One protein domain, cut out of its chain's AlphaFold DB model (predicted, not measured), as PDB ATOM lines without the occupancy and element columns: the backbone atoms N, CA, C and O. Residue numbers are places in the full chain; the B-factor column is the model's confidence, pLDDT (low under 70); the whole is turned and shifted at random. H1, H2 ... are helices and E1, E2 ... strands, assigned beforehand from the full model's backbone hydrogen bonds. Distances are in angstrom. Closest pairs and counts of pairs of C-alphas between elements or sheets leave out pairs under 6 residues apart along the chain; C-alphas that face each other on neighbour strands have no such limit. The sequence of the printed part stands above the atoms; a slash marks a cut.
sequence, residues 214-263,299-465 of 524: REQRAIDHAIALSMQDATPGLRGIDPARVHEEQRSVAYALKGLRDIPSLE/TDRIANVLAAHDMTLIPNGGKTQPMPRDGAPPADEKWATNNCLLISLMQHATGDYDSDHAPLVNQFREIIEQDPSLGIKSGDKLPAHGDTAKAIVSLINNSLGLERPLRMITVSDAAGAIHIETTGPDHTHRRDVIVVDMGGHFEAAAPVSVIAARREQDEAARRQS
ATOM      1  N   ARG A 214      45.384   4.657 -10.202       83.12
ATOM      2  CA  ARG A 214      45.036   5.763 -11.109       83.12
ATOM      3  C   ARG A 214      43.689   6.385 -10.744       83.12
ATOM      4  O   ARG A 214      43.631   7.607 -10.654       83.12
ATOM      5  N   GLU A 215      42.658   5.584 -10.488       84.62
ATOM      6  CA  GLU A 215      41.329   6.049 -10.053       84.62
ATOM      7  C   GLU A 215      41.396   6.740  -8.688       84.62
ATOM      8  O   GLU A 215      40.902   7.854  -8.531       84.62
ATOM      9  N   GLN A 216      42.114   6.147  -7.732       88.62
ATOM     10  CA  GLN A 216      42.399   6.731  -6.421       88.62
ATOM     11  C   GLN A 216      43.072   8.109  -6.553       88.62
ATOM     12  O   GLN A 216      42.692   9.060  -5.872       88.62
ATOM     13  N   ARG A 217      44.040   8.259  -7.471       89.19
ATOM     14  CA  ARG A 217      44.659   9.566  -7.759       89.19
ATOM     15  C   ARG A 217      43.697  10.523  -8.462       89.19
ATOM     16  O   ARG A 217      43.709  11.705  -8.137       89.19
ATOM     17  N   ALA A 218      42.879  10.044  -9.399       86.12
ATOM     18  CA  ALA A 218      41.905  10.867 -10.113       86.12
ATOM     19  C   ALA A 218      40.845  11.438  -9.162       86.12
ATOM     20  O   ALA A 218      40.543  12.632  -9.226       86.12
ATOM     21  N   ILE A 219      40.339  10.621  -8.234       90.75
ATOM     22  CA  ILE A 219      39.345  11.058  -7.257       90.75
ATOM     23  C   ILE A 219      39.956  11.917  -6.144       90.75
ATOM     24  O   ILE A 219      39.390  12.959  -5.829       90.75
ATOM     25  N   ASP A 220      41.132  11.579  -5.602       92.94
ATOM     26  CA  ASP A 220      41.801  12.443  -4.619       92.94
ATOM     27  C   ASP A 220      42.169  13.803  -5.241       92.94
ATOM     28  O   ASP A 220      42.024  14.840  -4.587       92.94
ATOM     29  N   HIS A 221      42.556  13.831  -6.526       91.19
ATOM     30  CA  HIS A 221      42.748  15.078  -7.268       91.19
ATOM     31  C   HIS A 221      41.431  15.843  -7.441       91.19
ATOM     32  O   HIS A 221      41.389  17.037  -7.163       91.19
ATOM     33  N   ALA A 222      40.342  15.174  -7.833       89.19
ATOM     34  CA  ALA A 222      39.029  15.798  -7.977       89.19
ATOM     35  C   ALA A 222      38.491  16.370  -6.652       89.19
ATOM     36  O   ALA A 222      37.976  17.485  -6.649       89.19
ATOM     37  N   ILE A 223      38.667  15.665  -5.528       92.38
ATOM     38  CA  ILE A 223      38.326  16.145  -4.179       92.38
ATOM     39  C   ILE A 223      39.167  17.379  -3.833       92.38
ATOM     40  O   ILE A 223      38.616  18.404  -3.432       92.38
ATOM     41  N   ALA A 224      40.491  17.312  -4.010       92.06
ATOM     42  CA  ALA A 224      41.387  18.431  -3.723       92.06
ATOM     43  C   ALA A 224      41.065  19.666  -4.580       92.06
ATOM     44  O   ALA A 224      41.128  20.788  -4.085       92.06
ATOM     45  N   LEU A 225      40.694  19.453  -5.842       88.31
ATOM     46  CA  LEU A 225      40.252  20.481  -6.776       88.31
ATOM     47  C   LEU A 225      38.891  21.080  -6.380       88.31
ATOM     48  O   LEU A 225      38.766  22.304  -6.341       88.31
ATOM     49  N   SER A 226      37.887  20.256  -6.069       87.81
ATOM     50  CA  SER A 226      36.533  20.703  -5.682       87.81
ATOM     51  C   SER A 226      36.517  21.444  -4.334       87.81
ATOM     52  O   SER A 226      35.644  22.267  -4.084       87.81
ATOM     53  N   MET A 227      37.506  21.198  -3.468       89.56
ATOM     54  CA  MET A 227      37.694  21.926  -2.205       89.56
ATOM     55  C   MET A 227      38.428  23.273  -2.350       89.56
ATOM     56  O   MET A 227      38.565  23.986  -1.355       89.56
ATOM     57  N   GLN A 228      38.943  23.627  -3.534       86.69
ATOM     58  CA  GLN A 228      39.595  24.927  -3.747       86.69
ATOM     59  C   GLN A 228      38.566  26.046  -3.879       86.69
ATOM     60  O   GLN A 228      37.520  25.877  -4.505       86.69
ATOM     61  N   ASP A 229      38.895  27.221  -3.337       70.38
ATOM     62  CA  ASP A 229      37.981  28.355  -3.370       70.38
ATOM     63  C   ASP A 229      37.612  28.766  -4.795       70.38
ATOM     64  O   ASP A 229      38.443  29.075  -5.655       70.38
ATOM     65  N   ALA A 230      36.301  28.801  -5.002       65.38
ATOM     66  CA  ALA A 230      35.632  29.101  -6.243       65.38
ATOM     67  C   ALA A 230      35.895  30.558  -6.680       65.38
ATOM     68  O   ALA A 230      35.048  31.420  -6.448       65.38
ATOM     69  N   THR A 231      37.016  30.820  -7.372       67.50
ATOM     70  CA  THR A 231      37.432  32.161  -7.851       67.50
ATOM     71  C   THR A 231      36.234  32.965  -8.377       67.50
ATOM     72  O   THR A 231      35.565  32.458  -9.282       67.50
ATOM     73  N   PRO A 232      35.930  34.161  -7.830       65.94
ATOM     74  CA  PRO A 232      34.721  34.903  -8.171       65.94
ATOM     75  C   PRO A 232      34.528  35.085  -9.675       65.94
ATOM     76  O   PRO A 232      35.474  35.376 -10.408       65.94
ATOM     77  N   GLY A 233      33.289  34.889 -10.118       64.00
ATOM     78  CA  GLY A 233      32.894  35.037 -11.511       64.00
ATOM     79  C   GLY A 233      32.652  36.497 -11.923       64.00
ATOM     80  O   GLY A 233      32.455  37.371 -11.079       64.00
ATOM     81  N   LEU A 234      32.641  36.752 -13.232       58.22
ATOM     82  CA  LEU A 234      32.348  38.047 -13.862       58.22
ATOM     83  C   LEU A 234      30.846  38.304 -14.123       58.22
ATOM     84  O   LEU A 234      30.465  39.442 -14.384       58.22
ATOM     85  N   ARG A 235      29.996  37.270 -14.103       62.12
ATOM     86  CA  ARG A 235      28.569  37.274 -14.488       62.12
ATOM     87  C   ARG A 235      27.601  37.079 -13.314       62.12
ATOM     88  O   ARG A 235      26.406  36.915 -13.533       62.12
ATOM     89  N   GLY A 236      28.086  37.158 -12.075       63.16
ATOM     90  CA  GLY A 236      27.225  37.316 -10.899       63.16
ATOM     91  C   GLY A 236      26.582  36.040 -10.349       63.16
ATOM     92  O   GLY A 236      25.649  36.150  -9.556       63.16
ATOM     93  N   ILE A 237      27.076  34.844 -10.697       70.12
ATOM     94  CA  ILE A 237      26.804  33.667  -9.860       70.12
ATOM     95  C   ILE A 237      27.489  33.898  -8.507       70.12
ATOM     96  O   ILE A 237      28.700  34.127  -8.461       70.12
ATOM     97  N   ASP A 238      26.719  33.832  -7.419       79.19
ATOM     98  CA  ASP A 238      27.228  33.992  -6.056       79.19
ATOM     99  C   ASP A 238      28.394  33.013  -5.783       79.19
ATOM    100  O   ASP A 238      28.192  31.792  -5.828       79.19
ATOM    101  N   PRO A 239      29.616  33.509  -5.493       79.75
ATOM    102  CA  PRO A 239      30.754  32.657  -5.171       79.75
ATOM    103  C   PRO A 239      30.506  31.739  -3.969       79.75
ATOM    104  O   PRO A 239      31.055  30.639  -3.950       79.75
ATOM    105  N   ALA A 240      29.667  32.145  -3.004       84.75
ATOM    106  CA  ALA A 240      29.314  31.309  -1.859       84.75
ATOM    107  C   ALA A 240      28.486  30.090  -2.292       84.75
ATOM    108  O   ALA A 240      28.839  28.967  -1.935       84.75
ATOM    109  N   ARG A 241      27.472  30.282  -3.151       84.75
ATOM    110  CA  ARG A 241      26.692  29.186  -3.761       84.75
ATOM    111  C   ARG A 241      27.581  28.207  -4.533       84.75
ATOM    112  O   ARG A 241      27.400  27.000  -4.407       84.75
ATOM    113  N   VAL A 242      28.543  28.700  -5.323       85.00
ATOM    114  CA  VAL A 242      29.459  27.810  -6.064       85.00
ATOM    115  C   VAL A 242      30.398  27.067  -5.111       85.00
ATOM    116  O   VAL A 242      30.625  25.878  -5.302       85.00
ATOM    117  N   HIS A 243      30.923  27.726  -4.075       88.00
ATOM    118  CA  HIS A 243      31.743  27.059  -3.059       88.00
ATOM    119  C   HIS A 243      30.944  25.964  -2.327       88.00
ATOM    120  O   HIS A 243      31.458  24.864  -2.147       88.00
ATOM    121  N   GLU A 244      29.690  26.224  -1.940       90.38
ATOM    122  CA  GLU A 244      28.811  25.224  -1.317       90.38
ATOM    123  C   GLU A 244      28.579  24.022  -2.244       90.38
ATOM    124  O   GLU A 244      28.790  22.884  -1.830       90.38
ATOM    125  N   GLU A 245      28.252  24.261  -3.518       91.81
ATOM    126  CA  GLU A 245      28.064  23.197  -4.509       91.81
ATOM    127  C   GLU A 245      29.319  22.328  -4.676       91.81
ATOM    128  O   GLU A 245      29.241  21.099  -4.613       91.81
ATOM    129  N   GLN A 246      30.484  22.951  -4.877       94.00
ATOM    130  CA  GLN A 246      31.745  22.226  -5.064       94.00
ATOM    131  C   GLN A 246      32.167  21.478  -3.791       94.00
ATOM    132  O   GLN A 246      32.695  20.369  -3.868       94.00
ATOM    133  N   ARG A 247      31.849  22.015  -2.610       94.56
ATOM    134  CA  ARG A 247      32.057  21.335  -1.330       94.56
ATOM    135  C   ARG A 247      31.146  20.114  -1.159       94.56
ATOM    136  O   ARG A 247      31.618  19.089  -0.669       94.56
ATOM    137  N   SER A 248      29.884  20.181  -1.590       95.69
ATOM    138  CA  SER A 248      28.985  19.017  -1.624       95.69
ATOM    139  C   SER A 248      29.506  17.937  -2.574       95.69
ATOM    140  O   SER A 248      29.608  16.779  -2.171       95.69
ATOM    141  N   VAL A 249      29.949  18.319  -3.781       96.00
ATOM    142  CA  VAL A 249      30.626  17.417  -4.733       96.00
ATOM    143  C   VAL A 249      31.860  16.770  -4.092       96.00
ATOM    144  O   VAL A 249      31.996  15.549  -4.126       96.00
ATOM    145  N   ALA A 250      32.725  17.542  -3.430       96.38
ATOM    146  CA  ALA A 250      33.919  17.017  -2.766       96.38
ATOM    147  C   ALA A 250      33.602  15.998  -1.655       96.38
ATOM    148  O   ALA A 250      34.298  14.987  -1.530       96.38
ATOM    149  N   TYR A 251      32.562  16.241  -0.849       97.38
ATOM    150  CA  TYR A 251      32.137  15.289   0.180       97.38
ATOM    151  C   TYR A 251      31.499  14.034  -0.418       97.38
ATOM    152  O   TYR A 251      31.855  12.939   0.015       97.38
ATOM    153  N   ALA A 252      30.653  14.169  -1.441       97.44
ATOM    154  CA  ALA A 252      30.097  13.032  -2.167       97.44
ATOM    155  C   ALA A 252      31.197  12.149  -2.768       97.44
ATOM    156  O   ALA A 252      31.203  10.943  -2.534       97.44
ATOM    157  N   LEU A 253      32.184  12.739  -3.451       96.88
ATOM    158  CA  LEU A 253      33.345  12.011  -3.972       96.88
ATOM    159  C   LEU A 253      34.118  11.308  -2.854       96.88
ATOM    160  O   LEU A 253      34.418  10.125  -2.971       96.88
ATOM    161  N   LYS A 254      34.381  11.983  -1.730       96.44
ATOM    162  CA  LYS A 254      35.027  11.338  -0.579       96.44
ATOM    163  C   LYS A 254      34.220  10.134  -0.069       96.44
ATOM    164  O   LYS A 254      34.811   9.098   0.210       96.44
ATOM    165  N   GLY A 255      32.896  10.249   0.025       95.94
ATOM    166  CA  GLY A 255      32.028   9.133   0.396       95.94
ATOM    167  C   GLY A 255      32.080   7.982  -0.613       95.94
ATOM    168  O   GLY A 255      32.161   6.830  -0.203       95.94
ATOM    169  N   LEU A 256      32.096   8.288  -1.919       94.44
ATOM    170  CA  LEU A 256      32.138   7.307  -3.014       94.44
ATOM    171  C   LEU A 256      33.448   6.512  -3.006       94.44
ATOM    172  O   LEU A 256      33.442   5.297  -3.177       94.44
ATOM    173  N   ARG A 257      34.561   7.200  -2.734       93.12
ATOM    174  CA  ARG A 257      35.902   6.627  -2.563       93.12
ATOM    175  C   ARG A 257      35.984   5.582  -1.459       93.12
ATOM    176  O   ARG A 257      36.731   4.616  -1.559       93.12
ATOM    177  N   ASP A 258      35.259   5.845  -0.378       92.38
ATOM    178  CA  ASP A 258      35.316   5.079   0.858       92.38
ATOM    179  C   ASP A 258      34.277   3.918   0.840       92.38
ATOM    180  O   ASP A 258      34.166   3.173   1.817       92.38
ATOM    181  N   ILE A 259      33.536   3.715  -0.270       89.81
ATOM    182  CA  ILE A 259      32.664   2.545  -0.478       89.81
ATOM    183  C   ILE A 259      33.538   1.294  -0.709       89.81
ATOM    184  O   ILE A 259      34.294   1.248  -1.678       89.81
ATOM    185  N   PRO A 260      33.403   0.225   0.099       88.31
ATOM    186  CA  PRO A 260      34.153  -1.007  -0.119       88.31
ATOM    187  C   PRO A 260      33.645  -1.750  -1.360       88.31
ATOM    188  O   PRO A 260      32.433  -1.931  -1.519       88.31
ATOM    189  N   SER A 261      34.568  -2.217  -2.203       85.38
ATOM    190  CA  SER A 261      34.291  -3.091  -3.349       85.38
ATOM    191  C   SER A 261      33.544  -4.358  -2.920       85.38
ATOM    192  O   SER A 261      33.847  -4.949  -1.882       85.38
ATOM    193  N   LEU A 262      32.569  -4.786  -3.723       82.94
ATOM    194  CA  LEU A 262      31.827  -6.025  -3.496       82.94
ATOM    195  C   LEU A 262      32.386  -7.157  -4.357       82.94
ATOM    196  O   LEU A 262      32.690  -6.952  -5.528       82.94
ATOM    197  N   GLU A 263      32.444  -8.369  -3.807       76.94
ATOM    198  CA  GLU A 263      32.677  -9.566  -4.617       76.94
ATOM    199  C   GLU A 263      31.477  -9.795  -5.550       76.94
ATOM    200  O   GLU A 263      30.353 -10.030  -5.093       76.94
ATOM    201  N   THR A 299      23.457   1.232  -8.818       86.69
ATOM    202  CA  THR A 299      23.172   2.642  -8.513       86.69
ATOM    203  C   THR A 299      22.751   2.893  -7.061       86.69
ATOM    204  O   THR A 299      22.849   4.024  -6.591       86.69
ATOM    205  N   ASP A 300      22.341   1.860  -6.315       90.88
ATOM    206  CA  ASP A 300      21.881   1.985  -4.928       90.88
ATOM    207  C   ASP A 300      22.988   2.454  -3.972       90.88
ATOM    208  O   ASP A 300      22.744   3.289  -3.100       90.88
ATOM    209  N   ARG A 301      24.224   1.976  -4.155       92.81
ATOM    210  CA  ARG A 301      25.380   2.384  -3.335       92.81
ATOM    211  C   ARG A 301      25.770   3.839  -3.591       92.81
ATOM    212  O   ARG A 301      25.957   4.586  -2.632       92.81
ATOM    213  N   ILE A 302      25.802   4.246  -4.860       94.81
ATOM    214  CA  ILE A 302      26.056   5.633  -5.272       94.81
ATOM    215  C   ILE A 302      24.965   6.558  -4.720       94.81
ATOM    216  O   ILE A 302      25.276   7.535  -4.043       94.81
ATOM    217  N   ALA A 303      23.688   6.229  -4.937       95.69
ATOM    218  CA  ALA A 303      22.557   7.042  -4.488       95.69
ATOM    219  C   ALA A 303      22.522   7.224  -2.959       95.69
ATOM    220  O   ALA A 303      22.255   8.326  -2.485       95.69
ATOM    221  N   ASN A 304      22.849   6.181  -2.186       96.06
ATOM    222  CA  ASN A 304      22.947   6.274  -0.726       96.06
ATOM    223  C   ASN A 304      24.044   7.250  -0.269       96.06
ATOM    224  O   ASN A 304      23.835   7.995   0.687       96.06
ATOM    225  N   VAL A 305      25.199   7.272  -0.944       97.31
ATOM    226  CA  VAL A 305      26.278   8.225  -0.634       97.31
ATOM    227  C   VAL A 305      25.922   9.644  -1.066       97.31
ATOM    228  O   VAL A 305      26.141  10.572  -0.291       97.31
ATOM    229  N   LEU A 306      25.332   9.826  -2.252       97.62
ATOM    230  CA  LEU A 306      24.844  11.136  -2.696       97.62
ATOM    231  C   LEU A 306      23.847  11.713  -1.676       97.62
ATOM    232  O   LEU A 306      24.038  12.831  -1.200       97.62
ATOM    233  N   ALA A 307      22.859  10.915  -1.255       97.19
ATOM    234  CA  ALA A 307      21.855  11.326  -0.276       97.19
ATOM    235  C   ALA A 307      22.454  11.649   1.107       97.19
ATOM    236  O   ALA A 307      21.979  12.563   1.778       97.19
ATOM    237  N   ALA A 308      23.517  10.954   1.528       97.06
ATOM    238  CA  ALA A 308      24.242  11.252   2.769       97.06
ATOM    239  C   ALA A 308      25.047  12.572   2.724       97.06
ATOM    240  O   ALA A 308      25.541  13.026   3.759       97.06
ATOM    241  N   HIS A 309      25.174  13.184   1.543       96.62
ATOM    242  CA  HIS A 309      25.868  14.449   1.297       96.62
ATOM    243  C   HIS A 309      24.955  15.504   0.646       96.62
ATOM    244  O   HIS A 309      25.430  16.381  -0.077       96.62
ATOM    245  N   ASP A 310      23.644  15.414   0.906       96.88
ATOM    246  CA  ASP A 310      22.601  16.327   0.414       96.88
ATOM    247  C   ASP A 310      22.585  16.493  -1.120       96.88
ATOM    248  O   ASP A 310      22.153  17.518  -1.650       96.88
ATOM    249  N   MET A 311      23.032  15.469  -1.853       97.88
ATOM    250  CA  MET A 311      22.939  15.373  -3.309       97.88
ATOM    251  C   MET A 311      21.860  14.371  -3.723       97.88
ATOM    252  O   MET A 311      21.623  13.362  -3.061       97.88
ATOM    253  N   THR A 312      21.221  14.626  -4.861       97.44
ATOM    254  CA  THR A 312      20.259  13.707  -5.478       97.44
ATOM    255  C   THR A 312      20.636  13.447  -6.926       97.44
ATOM    256  O   THR A 312      21.170  14.330  -7.600       97.44
ATOM    257  N   LEU A 313      20.313  12.247  -7.409       97.12
ATOM    258  CA  LEU A 313      20.188  11.994  -8.841       97.12
ATOM    259  C   LEU A 313      19.031  12.835  -9.396       97.12
ATOM    260  O   LEU A 313      18.021  13.031  -8.708       97.12
ATOM    261  N   ILE A 314      19.179  13.317 -10.627       96.75
ATOM    262  CA  ILE A 314      18.121  13.954 -11.409       96.75
ATOM    263  C   ILE A 314      17.766  13.002 -12.559       96.75
ATOM    264  O   ILE A 314      18.494  12.950 -13.558       96.75
ATOM    265  N   PRO A 315      16.655  12.248 -12.441       93.69
ATOM    266  CA  PRO A 315      16.253  11.305 -13.467       93.69
ATOM    267  C   PRO A 315      16.002  11.992 -14.803       93.69
ATOM    268  O   PRO A 315      15.386  13.057 -14.873       93.69
ATOM    269  N   ASN A 316      16.415  11.340 -15.882       91.56
ATOM    270  CA  ASN A 316      16.031  11.726 -17.234       91.56
ATOM    271  C   ASN A 316      15.703  10.476 -18.057       91.56
ATOM    272  O   ASN A 316      16.174   9.382 -17.768       91.56
ATOM    273  N   GLY A 317      14.868  10.620 -19.086       83.38
ATOM    274  CA  GLY A 317      14.407   9.473 -19.875       83.38
ATOM    275  C   GLY A 317      15.355   9.027 -20.991       83.38
ATOM    276  O   GLY A 317      14.999   8.116 -21.734       83.38
ATOM    277  N   GLY A 318      16.480   9.722 -21.210       81.00
ATOM    278  CA  GLY A 318      17.364   9.534 -22.370       81.00
ATOM    279  C   GLY A 318      16.723   9.757 -23.750       81.00
ATOM    280  O   GLY A 318      17.408   9.619 -24.765       81.00
ATOM    281  N   LYS A 319      15.432  10.101 -23.796       82.25
ATOM    282  CA  LYS A 319      14.636  10.335 -25.000       82.25
ATOM    283  C   LYS A 319      14.294  11.818 -25.099       82.25
ATOM    284  O   LYS A 319      13.820  12.402 -24.128       82.25
ATOM    285  N   THR A 320      14.512  12.410 -26.265       73.19
ATOM    286  CA  THR A 320      14.126  13.791 -26.584       73.19
ATOM    287  C   THR A 320      12.988  13.763 -27.593       73.19
ATOM    288  O   THR A 320      12.947  12.876 -28.439       73.19
ATOM    289  N   GLN A 321      12.038  14.705 -27.552       65.88
ATOM    290  CA  GLN A 321      11.097  14.782 -28.672       65.88
ATOM    291  C   GLN A 321      11.826  15.303 -29.918       65.88
ATOM    292  O   GLN A 321      12.590  16.270 -29.820       65.88
ATOM    293  N   PRO A 322      11.610  14.692 -31.091       58.91
ATOM    294  CA  PRO A 322      12.199  15.183 -32.320       58.91
ATOM    295  C   PRO A 322      11.578  16.529 -32.703       58.91
ATOM    296  O   PRO A 322      10.360  16.632 -32.834       58.91
ATOM    297  N   MET A 323      12.403  17.556 -32.924       56.56
ATOM    298  CA  MET A 323      11.913  18.814 -33.498       56.56
ATOM    299  C   MET A 323      11.612  18.609 -34.992       56.56
ATOM    300  O   MET A 323      12.540  18.294 -35.743       56.56
ATOM    301  N   PRO A 324      10.361  18.794 -35.461       54.16
ATOM    302  CA  PRO A 324      10.046  18.689 -36.881       54.16
ATOM    303  C   PRO A 324      10.691  19.861 -37.620       54.16
ATOM    304  O   PRO A 324      10.264  21.009 -37.472       54.16
ATOM    305  N   ARG A 325      11.716  19.587 -38.430       54.94
ATOM    306  CA  ARG A 325      12.279  20.589 -39.339       54.94
ATOM    307  C   ARG A 325      11.255  20.810 -40.454       54.94
ATOM    308  O   ARG A 325      10.945  19.888 -41.206       54.94
ATOM    309  N   ASP A 326      10.665  22.001 -40.487       57.75
ATOM    310  CA  ASP A 326       9.711  22.451 -41.511       57.75
ATOM    311  C   ASP A 326       8.494  21.526 -41.731       57.75
ATOM    312  O   ASP A 326       7.992  21.367 -42.842       57.75
ATOM    313  N   GLY A 327       7.997  20.903 -40.654       54.06
ATOM    314  CA  GLY A 327       6.807  20.042 -40.689       54.06
ATOM    315  C   GLY A 327       7.018  18.660 -41.319       54.06
ATOM    316  O   GLY A 327       6.065  17.883 -41.400       54.06
ATOM    317  N   ALA A 328       8.244  18.318 -41.723       54.62
ATOM    318  CA  ALA A 328       8.596  16.943 -42.048       54.62
ATOM    319  C   ALA A 328       8.690  16.104 -40.756       54.62
ATOM    320  O   ALA A 328       9.225  16.593 -39.753       54.62
ATOM    321  N   PRO A 329       8.209  14.845 -40.748       50.22
ATOM    322  CA  PRO A 329       8.527  13.929 -39.661       50.22
ATOM    323  C   PRO A 329      10.053  13.718 -39.594       50.22
ATOM    324  O   PRO A 329      10.718  13.747 -40.635       50.22
ATOM    325  N   PRO A 330      10.623  13.513 -38.395       55.09
ATOM    326  CA  PRO A 330      12.047  13.222 -38.234       55.09
ATOM    327  C   PRO A 330      12.461  11.992 -39.046       55.09
ATOM    328  O   PRO A 330      11.690  11.048 -39.201       55.09
ATOM    329  N   ALA A 331      13.698  12.000 -39.541       53.31
ATOM    330  CA  ALA A 331      14.182  10.980 -40.468       53.31
ATOM    331  C   ALA A 331      14.394   9.586 -39.836       53.31
ATOM    332  O   ALA A 331      14.436   8.602 -40.572       53.31
ATOM    333  N   ASP A 332      14.513   9.488 -38.507       60.25
ATOM    334  CA  ASP A 332      14.550   8.227 -37.754       60.25
ATOM    335  C   ASP A 332      14.089   8.482 -36.301       60.25
ATOM    336  O   ASP A 332      14.499   9.470 -35.687       60.25
ATOM    337  N   GLU A 333      13.267   7.597 -35.720       61.03
ATOM    338  CA  GLU A 333      12.941   7.644 -34.282       61.03
ATOM    339  C   GLU A 333      14.180   7.392 -33.410       61.03
ATOM    340  O   GLU A 333      14.242   7.863 -32.276       61.03
ATOM    341  N   LYS A 334      15.207   6.707 -33.930       64.25
ATOM    342  CA  LYS A 334      16.453   6.440 -33.192       64.25
ATOM    343  C   LYS A 334      17.217   7.709 -32.822       64.25
ATOM    344  O   LYS A 334      17.860   7.728 -31.775       64.25
ATOM    345  N   TRP A 335      17.116   8.774 -33.620       60.53
ATOM    346  CA  TRP A 335      17.753  10.068 -33.327       60.53
ATOM    347  C   TRP A 335      17.253  10.692 -32.011       60.53
ATOM    348  O   TRP A 335      17.993  11.363 -31.294       60.53
ATOM    349  N   ALA A 336      16.000  10.404 -31.655       59.50
ATOM    350  CA  ALA A 336      15.346  10.843 -30.428       59.50
ATOM    351  C   ALA A 336      15.725  10.000 -29.187       59.50
ATOM    352  O   ALA A 336      15.065  10.109 -28.153       59.50
ATOM    353  N   THR A 337      16.752   9.143 -29.261       74.50
ATOM    354  CA  THR A 337      17.140   8.206 -28.187       74.50
ATOM    355  C   THR A 337      18.616   8.330 -27.792       74.50
ATOM    356  O   THR A 337      19.403   8.977 -28.477       74.50
ATOM    357  N   ASN A 338      18.999   7.710 -26.668       85.69
ATOM    358  CA  ASN A 338      20.375   7.675 -26.143       85.69
ATOM    359  C   ASN A 338      21.002   9.055 -25.842       85.69
ATOM    360  O   ASN A 338      22.224   9.216 -25.844       85.69
ATOM    361  N   ASN A 339      20.168  10.047 -25.519       93.12
ATOM    362  CA  ASN A 339      20.569  11.429 -25.242       93.12
ATOM    363  C   ASN A 339      20.780  11.736 -23.743       93.12
ATOM    364  O   ASN A 339      21.002  12.889 -23.379       93.12
ATOM    365  N   CYS A 340      20.748  10.731 -22.860       95.12
ATOM    366  CA  CYS A 340      20.819  10.905 -21.401       95.12
ATOM    367  C   CYS A 340      22.102  11.592 -20.900       95.12
ATOM    368  O   CYS A 340      22.033  12.414 -19.984       95.12
ATOM    369  N   LEU A 341      23.250  11.352 -21.546       96.44
ATOM    370  CA  LEU A 341      24.495  12.066 -21.236       96.44
ATOM    371  C   LEU A 341      24.386  13.568 -21.545       96.44
ATOM    372  O   LEU A 341      24.747  14.398 -20.715       96.44
ATOM    373  N   LEU A 342      23.844  13.927 -22.716       96.81
ATOM    374  CA  LEU A 342      23.645  15.329 -23.091       96.81
ATOM    375  C   LEU A 342      22.604  16.008 -22.205       96.81
ATOM    376  O   LEU A 342      22.828  17.143 -21.808       96.81
ATOM    377  N   ILE A 343      21.505  15.330 -21.854       96.69
ATOM    378  CA  ILE A 343      20.508  15.878 -20.919       96.69
ATOM    379  C   ILE A 343      21.171  16.176 -19.568       96.69
ATOM    380  O   ILE A 343      21.065  17.301 -19.086       96.69
ATOM    381  N   SER A 344      21.932  15.226 -19.016       97.75
ATOM    382  CA  SER A 344      22.653  15.395 -17.744       97.75
ATOM    383  C   SER A 344      23.654  16.561 -17.791       97.75
ATOM    384  O   SER A 344      23.725  17.379 -16.873       97.75
ATOM    385  N   LEU A 345      24.396  16.696 -18.896       97.75
ATOM    386  CA  LEU A 345      25.326  17.807 -19.099       97.75
ATOM    387  C   LEU A 345      24.618  19.153 -19.323       97.75
ATOM    388  O   LEU A 345      25.128  20.171 -18.861       97.75
ATOM    389  N   MET A 346      23.450  19.191 -19.974       97.00
ATOM    390  CA  MET A 346      22.652  20.417 -20.141       97.00
ATOM    391  C   MET A 346      22.007  20.867 -18.827       97.00
ATOM    392  O   MET A 346      22.053  22.059 -18.516       97.00
ATOM    393  N   GLN A 347      21.488  19.938 -18.021       95.75
ATOM    394  CA  GLN A 347      20.996  20.212 -16.665       95.75
ATOM    395  C   GLN A 347      22.093  20.870 -15.814       95.75
ATOM    396  O   GLN A 347      21.886  21.927 -15.215       95.75
ATOM    397  N   HIS A 348      23.312  20.322 -15.852       96.31
ATOM    398  CA  HIS A 348      24.458  20.956 -15.208       96.31
ATOM    399  C   HIS A 348      24.829  22.308 -15.829       96.31
ATOM    400  O   HIS A 348      24.978  23.277 -15.086       96.31
ATOM    401  N   ALA A 349      24.969  22.412 -17.153       94.62
ATOM    402  CA  ALA A 349      25.426  23.629 -17.831       94.62
ATOM    403  C   ALA A 349      24.487  24.829 -17.626       94.62
ATOM    404  O   ALA A 349      24.950  25.956 -17.462       94.62
ATOM    405  N   THR A 350      23.177  24.582 -17.614       92.25
ATOM    406  CA  THR A 350      22.143  25.604 -17.382       92.25
ATOM    407  C   THR A 350      21.895  25.877 -15.896       92.25
ATOM    408  O   THR A 350      21.427  26.961 -15.544       92.25
ATOM    409  N   GLY A 351      22.196  24.906 -15.024       91.69
ATOM    410  CA  GLY A 351      21.798  24.921 -13.615       91.69
ATOM    411  C   GLY A 351      20.290  24.746 -13.402       91.69
ATOM    412  O   GLY A 351      19.810  24.982 -12.294       91.69
ATOM    413  N   ASP A 352      19.560  24.369 -14.453       91.94
ATOM    414  CA  ASP A 352      18.126  24.113 -14.459       91.94
ATOM    415  C   ASP A 352      17.903  22.603 -14.587       91.94
ATOM    416  O   ASP A 352      18.210  21.990 -15.608       91.94
ATOM    417  N   TYR A 353      17.403  21.994 -13.517       92.88
ATOM    418  CA  TYR A 353      17.252  20.545 -13.415       92.88
ATOM    419  C   TYR A 353      15.822  20.069 -13.715       92.88
ATOM    420  O   TYR A 353      15.606  18.864 -13.821       92.88
ATOM    421  N   ASP A 354      14.870  20.996 -13.880       90.12
ATOM    422  CA  ASP A 354      13.437  20.711 -14.029       90.12
ATOM    423  C   ASP A 354      12.894  21.021 -15.437       90.12
ATOM    424  O   ASP A 354      11.847  20.494 -15.819       90.12
ATOM    425  N   SER A 355      13.580  21.863 -16.217       87.12
ATOM    426  CA  SER A 355      13.198  22.183 -17.599       87.12
ATOM    427  C   SER A 355      13.426  21.033 -18.587       87.12
ATOM    428  O   SER A 355      14.340  20.217 -18.451       87.12
ATOM    429  N   ASP A 356      12.625  21.023 -19.658       86.44
ATOM    430  CA  ASP A 356      12.862  20.165 -20.818       86.44
ATOM    431  C   ASP A 356      14.024  20.709 -21.666       86.44
ATOM    432  O   ASP A 356      13.894  21.695 -22.397       86.44
ATOM    433  N   HIS A 357      15.169  20.034 -21.584       90.31
ATOM    434  CA  HIS A 357      16.368  20.365 -22.357       90.31
ATOM    435  C   HIS A 357      16.352  19.819 -23.790       90.31
ATOM    436  O   HIS A 357      17.300  20.081 -24.535       90.31
ATOM    437  N   ALA A 358      15.310  19.087 -24.214       88.50
ATOM    438  CA  ALA A 358      15.258  18.434 -25.523       88.50
ATOM    439  C   ALA A 358      15.609  19.348 -26.715       88.50
ATOM    440  O   ALA A 358      16.406  18.910 -27.548       88.50
ATOM    441  N   PRO A 359      15.131  20.609 -26.824       87.19
ATOM    442  CA  PRO A 359      15.479  21.472 -27.955       87.19
ATOM    443  C   PRO A 359      16.980  21.769 -28.058       87.19
ATOM    444  O   PRO A 359      17.520  21.796 -29.162       87.19
ATOM    445  N   LEU A 360      17.655  21.968 -26.921       90.31
ATOM    446  CA  LEU A 360      19.086  22.277 -26.862       90.31
ATOM    447  C   LEU A 360      19.930  21.008 -27.039       90.31
ATOM    448  O   LEU A 360      20.865  20.990 -27.835       90.31
ATOM    449  N   VAL A 361      19.546  19.918 -26.370       93.31
ATOM    450  CA  VAL A 361      20.164  18.591 -26.516       93.31
ATOM    451  C   VAL A 361      20.147  18.132 -27.974       93.31
ATOM    452  O   VAL A 361      21.178  17.707 -28.485       93.31
ATOM    453  N   ASN A 362      19.015  18.287 -28.665       89.50
ATOM    454  CA  ASN A 362      18.876  17.959 -30.084       89.50
ATOM    455  C   ASN A 362      19.843  18.765 -30.976       89.50
ATOM    456  O   ASN A 362      20.407  18.211 -31.916       89.50
ATOM    457  N   GLN A 363      20.075  20.051 -30.677       89.19
ATOM    458  CA  GLN A 363      21.027  20.889 -31.424       89.19
ATOM    459  C   GLN A 363      22.476  20.430 -31.213       89.19
ATOM    460  O   GLN A 363      23.224  20.298 -32.180       89.19
ATOM    461  N   PHE A 364      22.874  20.133 -29.970       93.56
ATOM    462  CA  PHE A 364      24.197  19.558 -29.696       93.56
ATOM    463  C   PHE A 364      24.357  18.173 -30.330       93.56
ATOM    464  O   PHE A 364      25.423  17.873 -30.863       93.56
ATOM    465  N   ARG A 365      23.301  17.351 -30.336       92.81
ATOM    466  CA  ARG A 365      23.303  16.034 -30.979       92.81
ATOM    467  C   ARG A 365      23.492  16.136 -32.495       92.81
ATOM    468  O   ARG A 365      24.328  15.418 -33.032       92.81
ATOM    469  N   GLU A 366      22.797  17.061 -33.164       89.19
ATOM    470  CA  GLU A 366      22.997  17.350 -34.593       89.19
ATOM    471  C   GLU A 366      24.450  17.773 -34.889       89.19
ATOM    472  O   GLU A 366      25.034  17.287 -35.852       89.19
ATOM    473  N   ILE A 367      25.065  18.609 -34.042       90.56
ATOM    474  CA  ILE A 367      26.475  19.018 -34.201       90.56
ATOM    475  C   ILE A 367      27.431  17.826 -34.039       90.56
ATOM    476  O   ILE A 367      28.344  17.669 -34.845       90.56
ATOM    477  N   ILE A 368      27.218  16.982 -33.025       92.94
ATOM    478  CA  ILE A 368      28.067  15.811 -32.742       92.94
ATOM    479  C   ILE A 368      28.000  14.784 -33.881       92.94
ATOM    480  O   ILE A 368      29.033  14.260 -34.284       92.94
ATOM    481  N   GLU A 369      26.810  14.521 -34.429       89.88
ATOM    482  CA  GLU A 369      26.624  13.598 -35.564       89.88
ATOM    483  C   GLU A 369      27.154  14.155 -36.896       89.88
ATOM    484  O   GLU A 369      27.448  13.391 -37.818       89.88
ATOM    485  N   GLN A 370      27.281  15.480 -37.018       90.38
ATOM    486  CA  GLN A 370      27.864  16.142 -38.190       90.38
ATOM    487  C   GLN A 370      29.399  16.205 -38.157       90.38
ATOM    488  O   GLN A 370      30.000  16.478 -39.198       90.38
ATOM    489  N   ASP A 371      30.040  15.939 -37.012       90.00
ATOM    490  CA  ASP A 371      31.499  15.892 -36.890       90.00
ATOM    491  C   ASP A 371      32.031  14.457 -37.107       90.00
ATOM    492  O   ASP A 371      31.983  13.617 -36.200       90.00
ATOM    493  N   PRO A 372      32.604  14.144 -38.289       90.19
ATOM    494  CA  PRO A 372      33.098  12.803 -38.582       90.19
ATOM    495  C   PRO A 372      34.324  12.412 -37.745       90.19
ATOM    496  O   PRO A 372      34.674  11.232 -37.729       90.19
ATOM    497  N   SER A 373      34.989  13.356 -37.065       90.31
ATOM    498  CA  SER A 373      36.129  13.054 -36.190       90.31
ATOM    499  C   SER A 373      35.709  12.399 -34.872       90.31
ATOM    500  O   SER A 373      36.508  11.681 -34.274       90.31
ATOM    501  N   LEU A 374      34.449  12.576 -34.455       90.62
ATOM    502  CA  LEU A 374      33.897  11.977 -33.236       90.62
ATOM    503  C   LEU A 374      33.426  10.530 -33.435       90.62
ATOM    504  O   LEU A 374      33.263   9.802 -32.457       90.62
ATOM    505  N   GLY A 375      33.193  10.114 -34.686       90.69
ATOM    506  CA  GLY A 375      32.776   8.754 -35.051       90.69
ATOM    507  C   GLY A 375      31.345   8.363 -34.651       90.69
ATOM    508  O   GLY A 375      30.949   7.224 -34.898       90.69
ATOM    509  N   ILE A 376      30.572   9.283 -34.064       89.44
ATOM    510  CA  ILE A 376      29.208   9.063 -33.566       89.44
ATOM    511  C   ILE A 376      28.190   9.145 -34.710       89.44
ATOM    512  O   ILE A 376      28.156  10.129 -35.448       89.44
ATOM    513  N   LYS A 377      27.323   8.136 -34.838       88.81
ATOM    514  CA  LYS A 377      26.218   8.107 -35.808       88.81
ATOM    515  C   LYS A 377      24.874   8.416 -35.147       88.81
ATOM    516  O   LYS A 377      24.744   8.550 -33.927       88.81
ATOM    517  N   SER A 378      23.845   8.501 -35.987       85.06
ATOM    518  CA  SER A 378      22.483   8.769 -35.541       85.06
ATOM    519  C   SER A 378      21.928   7.669 -34.640       85.06
ATOM    520  O   SER A 378      21.884   6.502 -35.025       85.06
ATOM    521  N   GLY A 379      21.531   8.056 -33.426       81.94
ATOM    522  CA  GLY A 379      21.037   7.148 -32.387       81.94
ATOM    523  C   GLY A 379      22.104   6.360 -31.611       81.94
ATOM    524  O   GLY A 379      21.742   5.646 -30.678       81.94
ATOM    525  N   ASP A 380      23.400   6.493 -31.921       87.19
ATOM    526  CA  ASP A 380      24.470   5.848 -31.141       87.19
ATOM    527  C   ASP A 380      24.483   6.349 -29.682       87.19
ATOM    528  O   ASP A 380      24.156   7.509 -29.402       87.19
ATOM    529  N   LYS A 381      24.900   5.500 -28.735       88.38
ATOM    530  CA  LYS A 381      25.183   5.941 -27.361       88.38
ATOM    531  C   LYS A 381      26.402   6.862 -27.346       88.38
ATOM    532  O   LYS A 381      27.380   6.615 -28.044       88.38
ATOM    533  N   LEU A 382      26.353   7.905 -26.521       91.00
ATOM    534  CA  LEU A 382      27.486   8.809 -26.335       91.00
ATOM    535  C   LEU A 382      28.410   8.272 -25.231       91.00
ATOM    536  O   LEU A 382      27.912   7.947 -24.150       91.00
ATOM    537  N   PRO A 383      29.731   8.186 -25.464       90.62
ATOM    538  CA  PRO A 383      30.677   7.768 -24.438       90.62
ATOM    539  C   PRO A 383      30.862   8.874 -23.392       90.62
ATOM    540  O   PRO A 383      30.981  10.050 -23.732       90.62
ATOM    541  N   ALA A 384      30.944   8.486 -22.118       89.56
ATOM    542  CA  ALA A 384      31.236   9.388 -20.995       89.56
ATOM    543  C   ALA A 384      32.725   9.403 -20.584       89.56
ATOM    544  O   ALA A 384      33.077   9.966 -19.546       89.56
ATOM    545  N   HIS A 385      33.587   8.786 -21.397       88.56
ATOM    546  CA  HIS A 385      35.030   8.656 -21.199       88.56
ATOM    547  C   HIS A 385      35.806   8.843 -22.514       88.56
ATOM    548  O   HIS A 385      35.237   8.812 -23.610       88.56
ATOM    549  N   GLY A 386      37.125   9.029 -22.410       89.69
ATOM    550  CA  GLY A 386      38.015   9.142 -23.572       89.69
ATOM    551  C   GLY A 386      37.870  10.443 -24.380       89.69
ATOM    552  O   GLY A 386      37.297  11.436 -23.928       89.69
ATOM    553  N   ASP A 387      38.450  10.473 -25.582       91.38
ATOM    554  CA  ASP A 387      38.607  11.720 -26.348       91.38
ATOM    555  C   ASP A 387      37.291  12.264 -26.922       91.38
ATOM    556  O   ASP A 387      37.083  13.478 -26.917       91.38
ATOM    557  N   THR A 388      36.349  11.396 -27.301       92.69
ATOM    558  CA  THR A 388      35.001  11.816 -27.718       92.69
ATOM    559  C   THR A 388      34.253  12.511 -26.574       92.69
ATOM    560  O   THR A 388      33.655  13.563 -26.791       92.69
ATOM    561  N   ALA A 389      34.347  12.011 -25.335       94.56
ATOM    562  CA  ALA A 389      33.751  12.680 -24.177       94.56
ATOM    563  C   ALA A 389      34.406  14.046 -23.903       94.56
ATOM    564  O   ALA A 389      33.704  15.032 -23.657       94.56
ATOM    565  N   LYS A 390      35.743  14.144 -24.011       95.50
ATOM    566  CA  LYS A 390      36.467  15.428 -23.901       95.50
ATOM    567  C   LYS A 390      36.005  16.426 -24.955       95.50
ATOM    568  O   LYS A 390      35.820  17.599 -24.628       95.50
ATOM    569  N   ALA A 391      35.794  15.979 -26.193       95.81
ATOM    570  CA  ALA A 391      35.293  16.821 -27.272       95.81
ATOM    571  C   ALA A 391      33.856  17.302 -27.002       95.81
ATOM    572  O   ALA A 391      33.596  18.495 -27.130       95.81
ATOM    573  N   ILE A 392      32.958  16.424 -26.534       96.38
ATOM    574  CA  ILE A 392      31.577  16.780 -26.155       96.38
ATOM    575  C   ILE A 392      31.559  17.818 -25.020       96.38
ATOM    576  O   ILE A 392      30.909  18.856 -25.145       96.38
ATOM    577  N   VAL A 393      32.310  17.596 -23.935       97.12
ATOM    578  CA  VAL A 393      32.394  18.554 -22.814       97.12
ATOM    579  C   VAL A 393      33.013  19.886 -23.262       97.12
ATOM    580  O   VAL A 393      32.535  20.953 -22.875       97.12
ATOM    581  N   SER A 394      34.029  19.852 -24.129       95.81
ATOM    582  CA  SER A 394      34.647  21.065 -24.690       95.81
ATOM    583  C   SER A 394      33.683  21.845 -25.586       95.81
ATOM    584  O   SER A 394      33.599  23.066 -25.471       95.81
ATOM    585  N   LEU A 395      32.920  21.152 -26.438       95.69
ATOM    586  CA  LEU A 395      31.880  21.737 -27.285       95.69
ATOM    587  C   LEU A 395      30.831  22.461 -26.429       95.69
ATOM    588  O   LEU A 395      30.544  23.628 -26.677       95.69
ATOM    589  N   ILE A 396      30.325  21.816 -25.375       95.81
ATOM    590  CA  ILE A 396      29.339  22.399 -24.450       95.81
ATOM    591  C   ILE A 396      29.891  23.650 -23.753       95.81
ATOM    592  O   ILE A 396      29.249  24.704 -23.775       95.81
ATOM    593  N   ASN A 397      31.098  23.558 -23.187       95.50
ATOM    594  CA  ASN A 397      31.753  24.670 -22.493       95.50
ATOM    595  C   ASN A 397      31.951  25.890 -23.409       95.50
ATOM    596  O   ASN A 397      31.660  27.020 -23.006       95.50
ATOM    597  N   ASN A 398      32.401  25.654 -24.645       93.62
ATOM    598  CA  ASN A 398      32.673  26.701 -25.626       93.62
ATOM    599  C   ASN A 398      31.384  27.309 -26.203       93.62
ATOM    600  O   ASN A 398      31.253  28.531 -26.249       93.62
ATOM    601  N   SER A 399      30.418  26.482 -26.619       93.56
ATOM    602  CA  SER A 399      29.187  26.937 -27.283       93.56
ATOM    603  C   SER A 399      28.228  27.677 -26.352       93.56
ATOM    604  O   SER A 399      27.566  28.612 -26.795       93.56
ATOM    605  N   LEU A 400      28.151  27.297 -25.073       90.81
ATOM    606  CA  LEU A 400      27.315  28.002 -24.093       90.81
ATOM    607  C   LEU A 400      28.033  29.195 -23.443       90.81
ATOM    608  O   LEU A 400      27.405  29.962 -22.712       90.81
ATOM    609  N   GLY A 401      29.337  29.367 -23.699       87.81
ATOM    610  CA  GLY A 401      30.144  30.435 -23.109       87.81
ATOM    611  C   GLY A 401      30.041  30.445 -21.585       87.81
ATOM    612  O   GLY A 401      29.789  31.506 -20.996       87.81
ATOM    613  N   LEU A 402      30.142  29.254 -20.978       88.62
ATOM    614  CA  LEU A 402      29.971  29.062 -19.543       88.62
ATOM    615  C   LEU A 402      31.044  29.844 -18.794       88.62
ATOM    616  O   LEU A 402      32.234  29.715 -19.068       88.62
ATOM    617  N   GLU A 403      30.606  30.636 -17.820       86.56
ATOM    618  CA  GLU A 403      31.493  31.428 -16.971       86.56
ATOM    619  C   GLU A 403      32.543  30.559 -16.272       86.56
ATOM    620  O   GLU A 403      33.712  30.915 -16.227       86.56
ATOM    621  N   ARG A 404      32.113  29.400 -15.769       88.88
ATOM    622  CA  ARG A 404      32.976  28.349 -15.238       88.88
ATOM    623  C   ARG A 404      32.764  27.108 -16.101       88.88
ATOM    624  O   ARG A 404      31.697  26.499 -15.996       88.88
ATOM    625  N   PRO A 405      33.734  26.733 -16.949       93.75
ATOM    626  CA  PRO A 405      33.683  25.494 -17.713       93.75
ATOM    627  C   PRO A 405      33.409  24.277 -16.820       93.75
ATOM    628  O   PRO A 405      33.995  24.147 -15.741       93.75
ATOM    629  N   LEU A 406      32.537  23.379 -17.275       95.81
ATOM    630  CA  LEU A 406      32.266  22.108 -16.616       95.81
ATOM    631  C   LEU A 406      33.475  21.177 -16.724       95.81
ATOM    632  O   LEU A 406      34.029  20.996 -17.815       95.81
ATOM    633  N   ARG A 407      33.816  20.528 -15.611       96.31
ATOM    634  CA  ARG A 407      34.611  19.296 -15.564       96.31
ATOM    635  C   ARG A 407      33.675  18.184 -15.102       96.31
ATOM    636  O   ARG A 407      33.243  18.158 -13.953       96.31
ATOM    637  N   MET A 408      33.302  17.311 -16.030       97.50
ATOM    638  CA  MET A 408      32.449  16.160 -15.760       97.50
ATOM    639  C   MET A 408      33.236  15.127 -14.958       97.50
ATOM    640  O   MET A 408      34.360  14.785 -15.324       97.50
ATOM    641  N   ILE A 409      32.639  14.622 -13.888       97.44
ATOM    642  CA  ILE A 409      33.131  13.494 -13.109       97.44
ATOM    643  C   ILE A 409      32.127  12.363 -13.300       97.44
ATOM    644  O   ILE A 409      31.033  12.395 -12.737       97.44
ATOM    645  N   THR A 410      32.490  11.400 -14.139       96.56
ATOM    646  CA  THR A 410      31.689  10.206 -14.399       96.56
ATOM    647  C   THR A 410      31.912   9.226 -13.255       96.56
ATOM    648  O   THR A 410      33.059   8.889 -12.963       96.56
ATOM    649  N   VAL A 411      30.838   8.768 -12.612       95.25
ATOM    650  CA  VAL A 411      30.874   7.785 -11.517       95.25
ATOM    651  C   VAL A 411      30.029   6.577 -11.907       95.25
ATOM    652  O   VAL A 411      28.860   6.742 -12.246       95.25
ATOM    653  N   SER A 412      30.577   5.368 -11.817       92.88
ATOM    654  CA  SER A 412      29.818   4.122 -11.985       92.88
ATOM    655  C   SER A 412      30.105   3.143 -10.844       92.88
ATOM    656  O   SER A 412      31.074   3.308 -10.106       92.88
ATOM    657  N   ASP A 413      29.238   2.145 -10.671       90.62
ATOM    658  CA  ASP A 413      29.436   1.025  -9.739       90.62
ATOM    659  C   ASP A 413      29.365  -0.288 -10.523       90.62
ATOM    660  O   ASP A 413      28.432  -1.075 -10.353       90.62
ATOM    661  N   ALA A 414      30.278  -0.459 -11.480       84.00
ATOM    662  CA  ALA A 414      30.322  -1.628 -12.350       84.00
ATOM    663  C   ALA A 414      31.012  -2.799 -11.636       84.00
ATOM    664  O   ALA A 414      31.998  -2.625 -10.926       84.00
ATOM    665  N   ALA A 415      30.484  -4.015 -11.798       80.56
ATOM    666  CA  ALA A 415      31.021  -5.218 -11.145       80.56
ATOM    667  C   ALA A 415      31.166  -5.113  -9.605       80.56
ATOM    668  O   ALA A 415      31.903  -5.887  -8.995       80.56
ATOM    669  N   GLY A 416      30.443  -4.198  -8.950       80.62
ATOM    670  CA  GLY A 416      30.558  -3.952  -7.512       80.62
ATOM    671  C   GLY A 416      31.758  -3.085  -7.094       80.62
ATOM    672  O   GLY A 416      31.928  -2.856  -5.889       80.62
ATOM    673  N   ALA A 417      32.555  -2.593  -8.043       86.12
ATOM    674  CA  ALA A 417      33.627  -1.626  -7.836       86.12
ATOM    675  C   ALA A 417      33.173  -0.226  -8.280       86.12
ATOM    676  O   ALA A 417      32.496  -0.067  -9.294       86.12
ATOM    677  N   ILE A 418      33.554   0.799  -7.515       89.38
ATOM    678  CA  ILE A 418      33.295   2.189  -7.899       89.38
ATOM    679  C   ILE A 418      34.363   2.623  -8.901       89.38
ATOM    680  O   ILE A 418      35.541   2.600  -8.566       89.38
ATOM    681  N   HIS A 419      33.958   3.064 -10.088       90.00
ATOM    682  CA  HIS A 419      34.858   3.634 -11.091       90.00
ATOM    683  C   HIS A 419      34.615   5.131 -11.224       90.00
ATOM    684  O   HIS A 419      33.466   5.585 -11.203       90.00
ATOM    685  N   ILE A 420      35.696   5.907 -11.349       91.50
ATOM    686  CA  ILE A 420      35.628   7.371 -11.432       91.50
ATOM    687  C   ILE A 420      36.586   7.891 -12.501       91.50
ATOM    688  O   ILE A 420      37.805   7.762 -12.380       91.50
ATOM    689  N   GLU A 421      36.030   8.561 -13.508       91.94
ATOM    690  CA  GLU A 421      36.782   9.254 -14.556       91.94
ATOM    691  C   GLU A 421      36.430  10.745 -14.579       91.94
ATOM    692  O   GLU A 421      35.308  11.144 -14.273       91.94
ATOM    693  N   THR A 422      37.393  11.592 -14.948       94.12
ATOM    694  CA  THR A 422      37.196  13.044 -15.022       94.12
ATOM    695  C   THR A 422      37.495  13.571 -16.420       94.12
ATOM    696  O   THR A 422      38.606  13.403 -16.922       94.12
ATOM    697  N   THR A 423      36.528  14.266 -17.012       94.88
ATOM    698  CA  THR A 423      36.566  14.790 -18.379       94.88
ATOM    699  C   THR A 423      36.328  16.299 -18.367       94.88
ATOM    700  O   THR A 423      35.272  16.766 -17.946       94.88
ATOM    701  N   GLY A 424      37.289  17.081 -18.860       92.25
ATOM    702  CA  GLY A 424      37.187  18.541 -18.946       92.25
ATOM    703  C   GLY A 424      38.465  19.263 -18.496       92.25
ATOM    704  O   GLY A 424      39.526  18.641 -18.427       92.25
ATOM    705  N   PRO A 425      38.391  20.577 -18.220       89.50
ATOM    706  CA  PRO A 425      39.558  21.396 -17.923       89.50
ATOM    707  C   PRO A 425      40.040  21.233 -16.477       89.50
ATOM    708  O   PRO A 425      39.307  21.478 -15.519       89.50
ATOM    709  N   ASP A 426      41.315  20.890 -16.326       87.19
ATOM    710  CA  ASP A 426      41.958  20.544 -15.052       87.19
ATOM    711  C   ASP A 426      42.617  21.767 -14.370       87.19
ATOM    712  O   ASP A 426      43.749  21.724 -13.899       87.19
ATOM    713  N   HIS A 427      41.921  22.911 -14.376       84.56
ATOM    714  CA  HIS A 427      42.413  24.193 -13.850       84.56
ATOM    715  C   HIS A 427      41.486  24.787 -12.779       84.56
ATOM    716  O   HIS A 427      40.294  24.486 -12.735       84.56
ATOM    717  N   THR A 428      42.000  25.681 -11.930       81.12
ATOM    718  CA  THR A 428      41.274  26.245 -10.770       81.12
ATOM    719  C   THR A 428      39.905  26.850 -11.122       81.12
ATOM    720  O   THR A 428      38.941  26.645 -10.389       81.12
ATOM    721  N   HIS A 429      39.782  27.529 -12.267       85.50
ATOM    722  CA  HIS A 429      38.557  28.210 -12.703       85.50
ATOM    723  C   HIS A 429      37.596  27.299 -13.494       85.50
ATOM    724  O   HIS A 429      37.350  27.509 -14.679       85.50
ATOM    725  N   ARG A 430      37.067  26.255 -12.852       90.25
ATOM    726  CA  ARG A 430      36.084  25.315 -13.433       90.25
ATOM    727  C   ARG A 430      34.887  25.126 -12.483       90.25
ATOM    728  O   ARG A 430      34.849  25.725 -11.406       90.25
ATOM    729  N   ARG A 431      33.942  24.270 -12.870       92.69
ATOM    730  CA  ARG A 431      32.910  23.693 -11.998       92.69
ATOM    731  C   ARG A 431      32.896  22.174 -12.186       92.69
ATOM    732  O   ARG A 431      32.551  21.693 -13.263       92.69
ATOM    733  N   ASP A 432      33.323  21.436 -11.169       95.56
ATOM    734  CA  ASP A 432      33.233  19.977 -11.123       95.56
ATOM    735  C   ASP A 432      31.760  19.561 -10.969       95.56
ATOM    736  O   ASP A 432      31.053  20.098 -10.113       95.56
ATOM    737  N   VAL A 433      31.280  18.637 -11.804       97.19
ATOM    738  CA  VAL A 433      29.884  18.155 -11.799       97.19
ATOM    739  C   VAL A 433      29.836  16.635 -11.911       97.19
ATOM    740  O   VAL A 433      30.589  16.056 -12.691       97.19
ATOM    741  N   ILE A 434      28.969  15.980 -11.133       98.19
ATOM    742  CA  ILE A 434      28.887  14.515 -11.086       98.19
ATOM    743  C   ILE A 434      27.829  14.018 -12.075       98.19
ATOM    744  O   ILE A 434      26.665  14.400 -11.986       98.19
ATOM    745  N   VAL A 435      28.221  13.107 -12.962       98.19
ATOM    746  CA  VAL A 435      27.311  12.337 -13.818       98.19
ATOM    747  C   VAL A 435      27.438  10.868 -13.434       98.19
ATOM    748  O   VAL A 435      28.538  10.318 -13.420       98.19
ATOM    749  N   VAL A 436      26.324  10.224 -13.103       97.06
ATOM    750  CA  VAL A 436      26.297   8.815 -12.700       97.06
ATOM    751  C   VAL A 436      25.955   7.945 -13.901       97.06
ATOM    752  O   VAL A 436      24.910   8.128 -14.521       97.06
ATOM    753  N   ASP A 437      26.835   6.996 -14.214       93.62
ATOM    754  CA  ASP A 437      26.623   5.960 -15.222       93.62
ATOM    755  C   ASP A 437      25.969   4.730 -14.578       93.62
ATOM    756  O   ASP A 437      26.516   4.083 -13.680       93.62
ATOM    757  N   MET A 438      24.771   4.416 -15.059       88.38
ATOM    758  CA  MET A 438      23.909   3.327 -14.615       88.38
ATOM    759  C   MET A 438      23.975   2.101 -15.546       88.38
ATOM    760  O   MET A 438      23.021   1.326 -15.602       88.38
ATOM    761  N   GLY A 439      25.062   1.930 -16.309       81.69
ATOM    762  CA  GLY A 439      25.205   0.865 -17.309       81.69
ATOM    763  C   GLY A 439      24.862   1.328 -18.728       81.69
ATOM    764  O   GLY A 439      24.128   0.657 -19.457       81.69
ATOM    765  N   GLY A 440      25.343   2.510 -19.115       82.88
ATOM    766  CA  GLY A 440      25.025   3.166 -20.384       82.88
ATOM    767  C   GLY A 440      23.724   3.978 -20.365       82.88
ATOM    768  O   GLY A 440      23.200   4.301 -21.432       82.88
ATOM    769  N   HIS A 441      23.211   4.300 -19.175       90.50
ATOM    770  CA  HIS A 441      22.247   5.380 -18.944       90.50
ATOM    771  C   HIS A 441      22.861   6.367 -17.956       90.50
ATOM    772  O   HIS A 441      23.433   5.937 -16.960       90.50
ATOM    773  N   PHE A 442      22.746   7.664 -18.223       95.00
ATOM    774  CA  PHE A 442      23.439   8.700 -17.459       95.00
ATOM    775  C   PHE A 442      22.452   9.619 -16.755       95.00
ATOM    776  O   PHE A 442      21.503  10.089 -17.384       95.00
ATOM    777  N   GLU A 443      22.705   9.920 -15.484       97.12
ATOM    778  CA  GLU A 443      21.933  10.893 -14.705       97.12
ATOM    779  C   GLU A 443      22.853  11.941 -14.079       97.12
ATOM    780  O   GLU A 443      23.928  11.621 -13.570       97.12
ATOM    781  N   ALA A 444      22.435  13.206 -14.101       98.06
ATOM    782  CA  ALA A 444      23.102  14.256 -13.345       98.06
ATOM    783  C   ALA A 444      22.939  13.993 -11.840       98.06
ATOM    784  O   ALA A 444      21.886  13.527 -11.400       98.06
ATOM    785  N   ALA A 445      23.946  14.343 -11.042       98.19
ATOM    786  CA  ALA A 445      23.846  14.385  -9.589       98.19
ATOM    787  C   ALA A 445      24.202  15.788  -9.086       98.19
ATOM    788  O   ALA A 445      25.313  16.274  -9.310       98.19
ATOM    789  N   ALA A 446      23.272  16.447  -8.392       97.19
ATOM    790  CA  ALA A 446      23.455  17.814  -7.902       97.19
ATOM    791  C   ALA A 446      22.974  17.980  -6.449       97.19
ATOM    792  O   ALA A 446      22.136  17.198  -5.989       97.19
ATOM    793  N   PRO A 447      23.469  18.997  -5.716       97.06
ATOM    794  CA  PRO A 447      22.991  19.293  -4.371       97.06
ATOM    795  C   PRO A 447      21.522  19.720  -4.372       97.06
ATOM    796  O   PRO A 447      21.088  20.516  -5.210       97.06
ATOM    797  N   VAL A 448      20.765  19.252  -3.383       96.12
ATOM    798  CA  VAL A 448      19.347  19.596  -3.199       96.12
ATOM    799  C   VAL A 448      19.168  21.110  -3.016       96.12
ATOM    800  O   VAL A 448      18.207  21.670  -3.544       96.12
ATOM    801  N   SER A 449      20.119  21.796  -2.364       93.19
ATOM    802  CA  SER A 449      20.118  23.261  -2.223       93.19
ATOM    803  C   SER A 449      20.229  23.989  -3.570       93.19
ATOM    804  O   SER A 449      19.511  24.959  -3.804       93.19
ATOM    805  N   VAL A 450      21.049  23.488  -4.503       91.56
ATOM    806  CA  VAL A 450      21.215  24.072  -5.847       91.56
ATOM    807  C   VAL A 450      19.929  23.958  -6.669       91.56
ATOM    808  O   VAL A 450      19.563  24.929  -7.338       91.56
ATOM    809  N   ILE A 451      19.242  22.812  -6.588       93.50
ATOM    810  CA  ILE A 451      17.956  22.559  -7.257       93.50
ATOM    811  C   ILE A 451      16.856  23.441  -6.644       93.50
ATOM    812  O   ILE A 451      16.138  24.135  -7.365       93.50
ATOM    813  N   ALA A 452      16.748  23.471  -5.312       92.75
ATOM    814  CA  ALA A 452      15.741  24.262  -4.603       92.75
ATOM    815  C   ALA A 452      15.887  25.771  -4.864       92.75
ATOM    816  O   ALA A 452      14.906  26.428  -5.212       92.75
ATOM    817  N   ALA A 453      17.112  26.305  -4.788       89.00
ATOM    818  CA  ALA A 453      17.391  27.713  -5.064       89.00
ATOM    819  C   ALA A 453      17.042  28.113  -6.508       89.00
ATOM    820  O   ALA A 453      16.639  29.249  -6.755       89.00
ATOM    821  N   ARG A 454      17.170  27.188  -7.474       88.88
ATOM    822  CA  ARG A 454      16.742  27.454  -8.852       88.88
ATOM    823  C   ARG A 454      15.218  27.506  -8.975       88.88
ATOM    824  O   ARG A 454      14.704  28.470  -9.534       88.88
ATOM    825  N   ARG A 455      14.500  26.542  -8.389       89.88
ATOM    826  CA  ARG A 455      13.024  26.543  -8.357       89.88
ATOM    827  C   ARG A 455      12.465  27.825  -7.742       89.88
ATOM    828  O   ARG A 455      11.536  28.404  -8.294       89.88
ATOM    829  N   GLU A 456      13.054  28.291  -6.639       90.50
ATOM    830  CA  GLU A 456      12.663  29.554  -6.004       90.50
ATOM    831  C   GLU A 456      12.924  30.763  -6.914       90.50
ATOM    832  O   GLU A 456      12.061  31.631  -7.032       90.50
ATOM    833  N   GLN A 457      14.066  30.807  -7.610       87.81
ATOM    834  CA  GLN A 457      14.377  31.862  -8.578       87.81
ATOM    835  C   GLN A 457      13.364  31.898  -9.737       87.81
ATOM    836  O   GLN A 457      12.877  32.973 -10.094       87.81
ATOM    837  N   ASP A 458      13.020  30.738 -10.300       87.12
ATOM    838  CA  ASP A 458      12.073  30.635 -11.415       87.12
ATOM    839  C   ASP A 458      10.631  30.943 -10.970       87.12
ATOM    840  O   ASP A 458       9.873  31.585 -11.703       87.12
ATOM    841  N   GLU A 459      10.241  30.568  -9.747       89.06
ATOM    842  CA  GLU A 459       8.945  30.953  -9.179       89.06
ATOM    843  C   GLU A 459       8.889  32.452  -8.839       89.06
ATOM    844  O   GLU A 459       7.888  33.111  -9.122       89.06
ATOM    845  N   ALA A 460       9.965  33.030  -8.299       90.50
ATOM    846  CA  ALA A 460      10.064  34.466  -8.051       90.50
ATOM    847  C   ALA A 460       9.961  35.275  -9.354       90.50
ATOM    848  O   ALA A 460       9.250  36.279  -9.385       90.50
ATOM    849  N   ALA A 461      10.591  34.810 -10.440       88.38
ATOM    850  CA  ALA A 461      10.453  35.414 -11.762       88.38
ATOM    851  C   ALA A 461       8.998  35.368 -12.263       88.38
ATOM    852  O   ALA A 461       8.487  36.389 -12.717       88.38
ATOM    853  N   ARG A 462       8.295  34.235 -12.096       88.19
ATOM    854  CA  ARG A 462       6.861  34.116 -12.435       88.19
ATOM    855  C   ARG A 462       5.974  35.041 -11.599       88.19
ATOM    856  O   ARG A 462       5.072  35.650 -12.151       88.19
ATOM    857  N   ARG A 463       6.242  35.189 -10.296       91.12
ATOM    858  CA  ARG A 463       5.507  36.114  -9.404       91.12
ATOM    859  C   ARG A 463       5.770  37.596  -9.718       91.12
ATOM    860  O   ARG A 463       4.966  38.443  -9.342       91.12
ATOM    861  N   GLN A 464       6.912  37.918 -10.333       88.62
ATOM    862  CA  GLN A 464       7.287  39.282 -10.734       88.62
ATOM    863  C   GLN A 464       6.873  39.630 -12.165       88.62
ATOM    864  O   GLN A 464       6.750  40.815 -12.480       88.62
ATOM    865  N   SER A 465       6.648  38.635 -13.029       82.44
ATOM    866  CA  SER A 465       5.916  38.839 -14.276       82.44
ATOM    867  C   SER A 465       4.532  39.384 -13.914       82.44
ATOM    868  O   SER A 465       3.778  38.678 -13.248       82.44
TER     869      SER A 465
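AT A GLANCE: This is residues 214 to 263 and 299 to 465 of the 524 residues of an uncharacterized protein of Cupriavidus pauculus (UniProt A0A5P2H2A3). A strongly twisted five-stranded sheet lies between helices in three layers, with helices on both faces: the helical hairpin of H1 and H2, with H3, covers one face, and H5 packs on the other, with H6 beyond H5. H8 runs out from the end of E5 as an arm whose residues 459 to 464 stick out, and residues 324 to 329 stick out as a loop. The printed part has 217 residues, with eight named helices and five named strands in the order H1 H2 H3 E1 H4 H5 H6 H7 E2 E3 E4 E5 H8; the sheet, E1 E5 E4 E2 E3, is mixed, and the class is mixed, helices and strands. The whole is compact, with a radius of gyration of the C-alphas of 17.4 A, and spans 52 by 51 by 30 A.

HOW THE PARTS SIT: The sheet runs E1, residues 311 to 314, E5, 442 to 447, E4, 431 to 437, E2, 406 to 414, and E3, 417 to 423. E4 and E2 are parallel, with N 409 and O 433 within hydrogen-bond range at 2.8 A. The other neighbours are antiparallel: hairpin E2 and E3, N 410 and O 421 at 2.8 A; hairpin E4 and E5, N 445 and O 434 at 2.9 A; E1 and E5, N 314 and O 444 at 2.8 A. H1, residues 214 to 226, and H2, 239 to 257, are on the same face and touch at a shallow tilt of 23 degrees, opposite ways; their closest C-alphas, Ile 223 and Ala 250, are 4.7 A apart. The sheet curls round H3, residues 299 to 307. H5, residues 340 to 350, is on the opposite face to H2, its height over the sheet 8.1 A. H6, residues 358 to 370, touches H5 at a steep tilt of 63 degrees; the closest C-alphas, Leu 342 and Val 361, are 5.9 A apart. H7, residues 386 to 399, is on the same face as H5 but over none of the strands. H8, residues 448 to 464, comes closest to E1 at the C-alphas of Met 311 and Val 448, 5.5 A. H4, residues 333 to 336, is not on the sheet and is too short for an O i to N i+4 pair; in the other helices every such pair is within hydrogen-bond range.

IN THESE COORDINATES: H1 begins at C-alpha 214, (45.036, 5.763, -11.109). From first to last C-alpha H2 measures 26.7 A, H8 24.3 A and E2 24.2 A. H8 ends at C-alpha 464, (7.287, 39.282, -10.734).

THE WHOLE: The C-alphas of Glu 263 and Ser 465 are farthest apart, 56.1 A. Residues 264 to 298 are not printed; C-alphas 263 and 299 are 16.0 A apart across the cut. The links H1 to H2, E1 to H4 and H6 to H7 are long. The pLDDT is under 70 at residues 230 to 236 and 321 to 336.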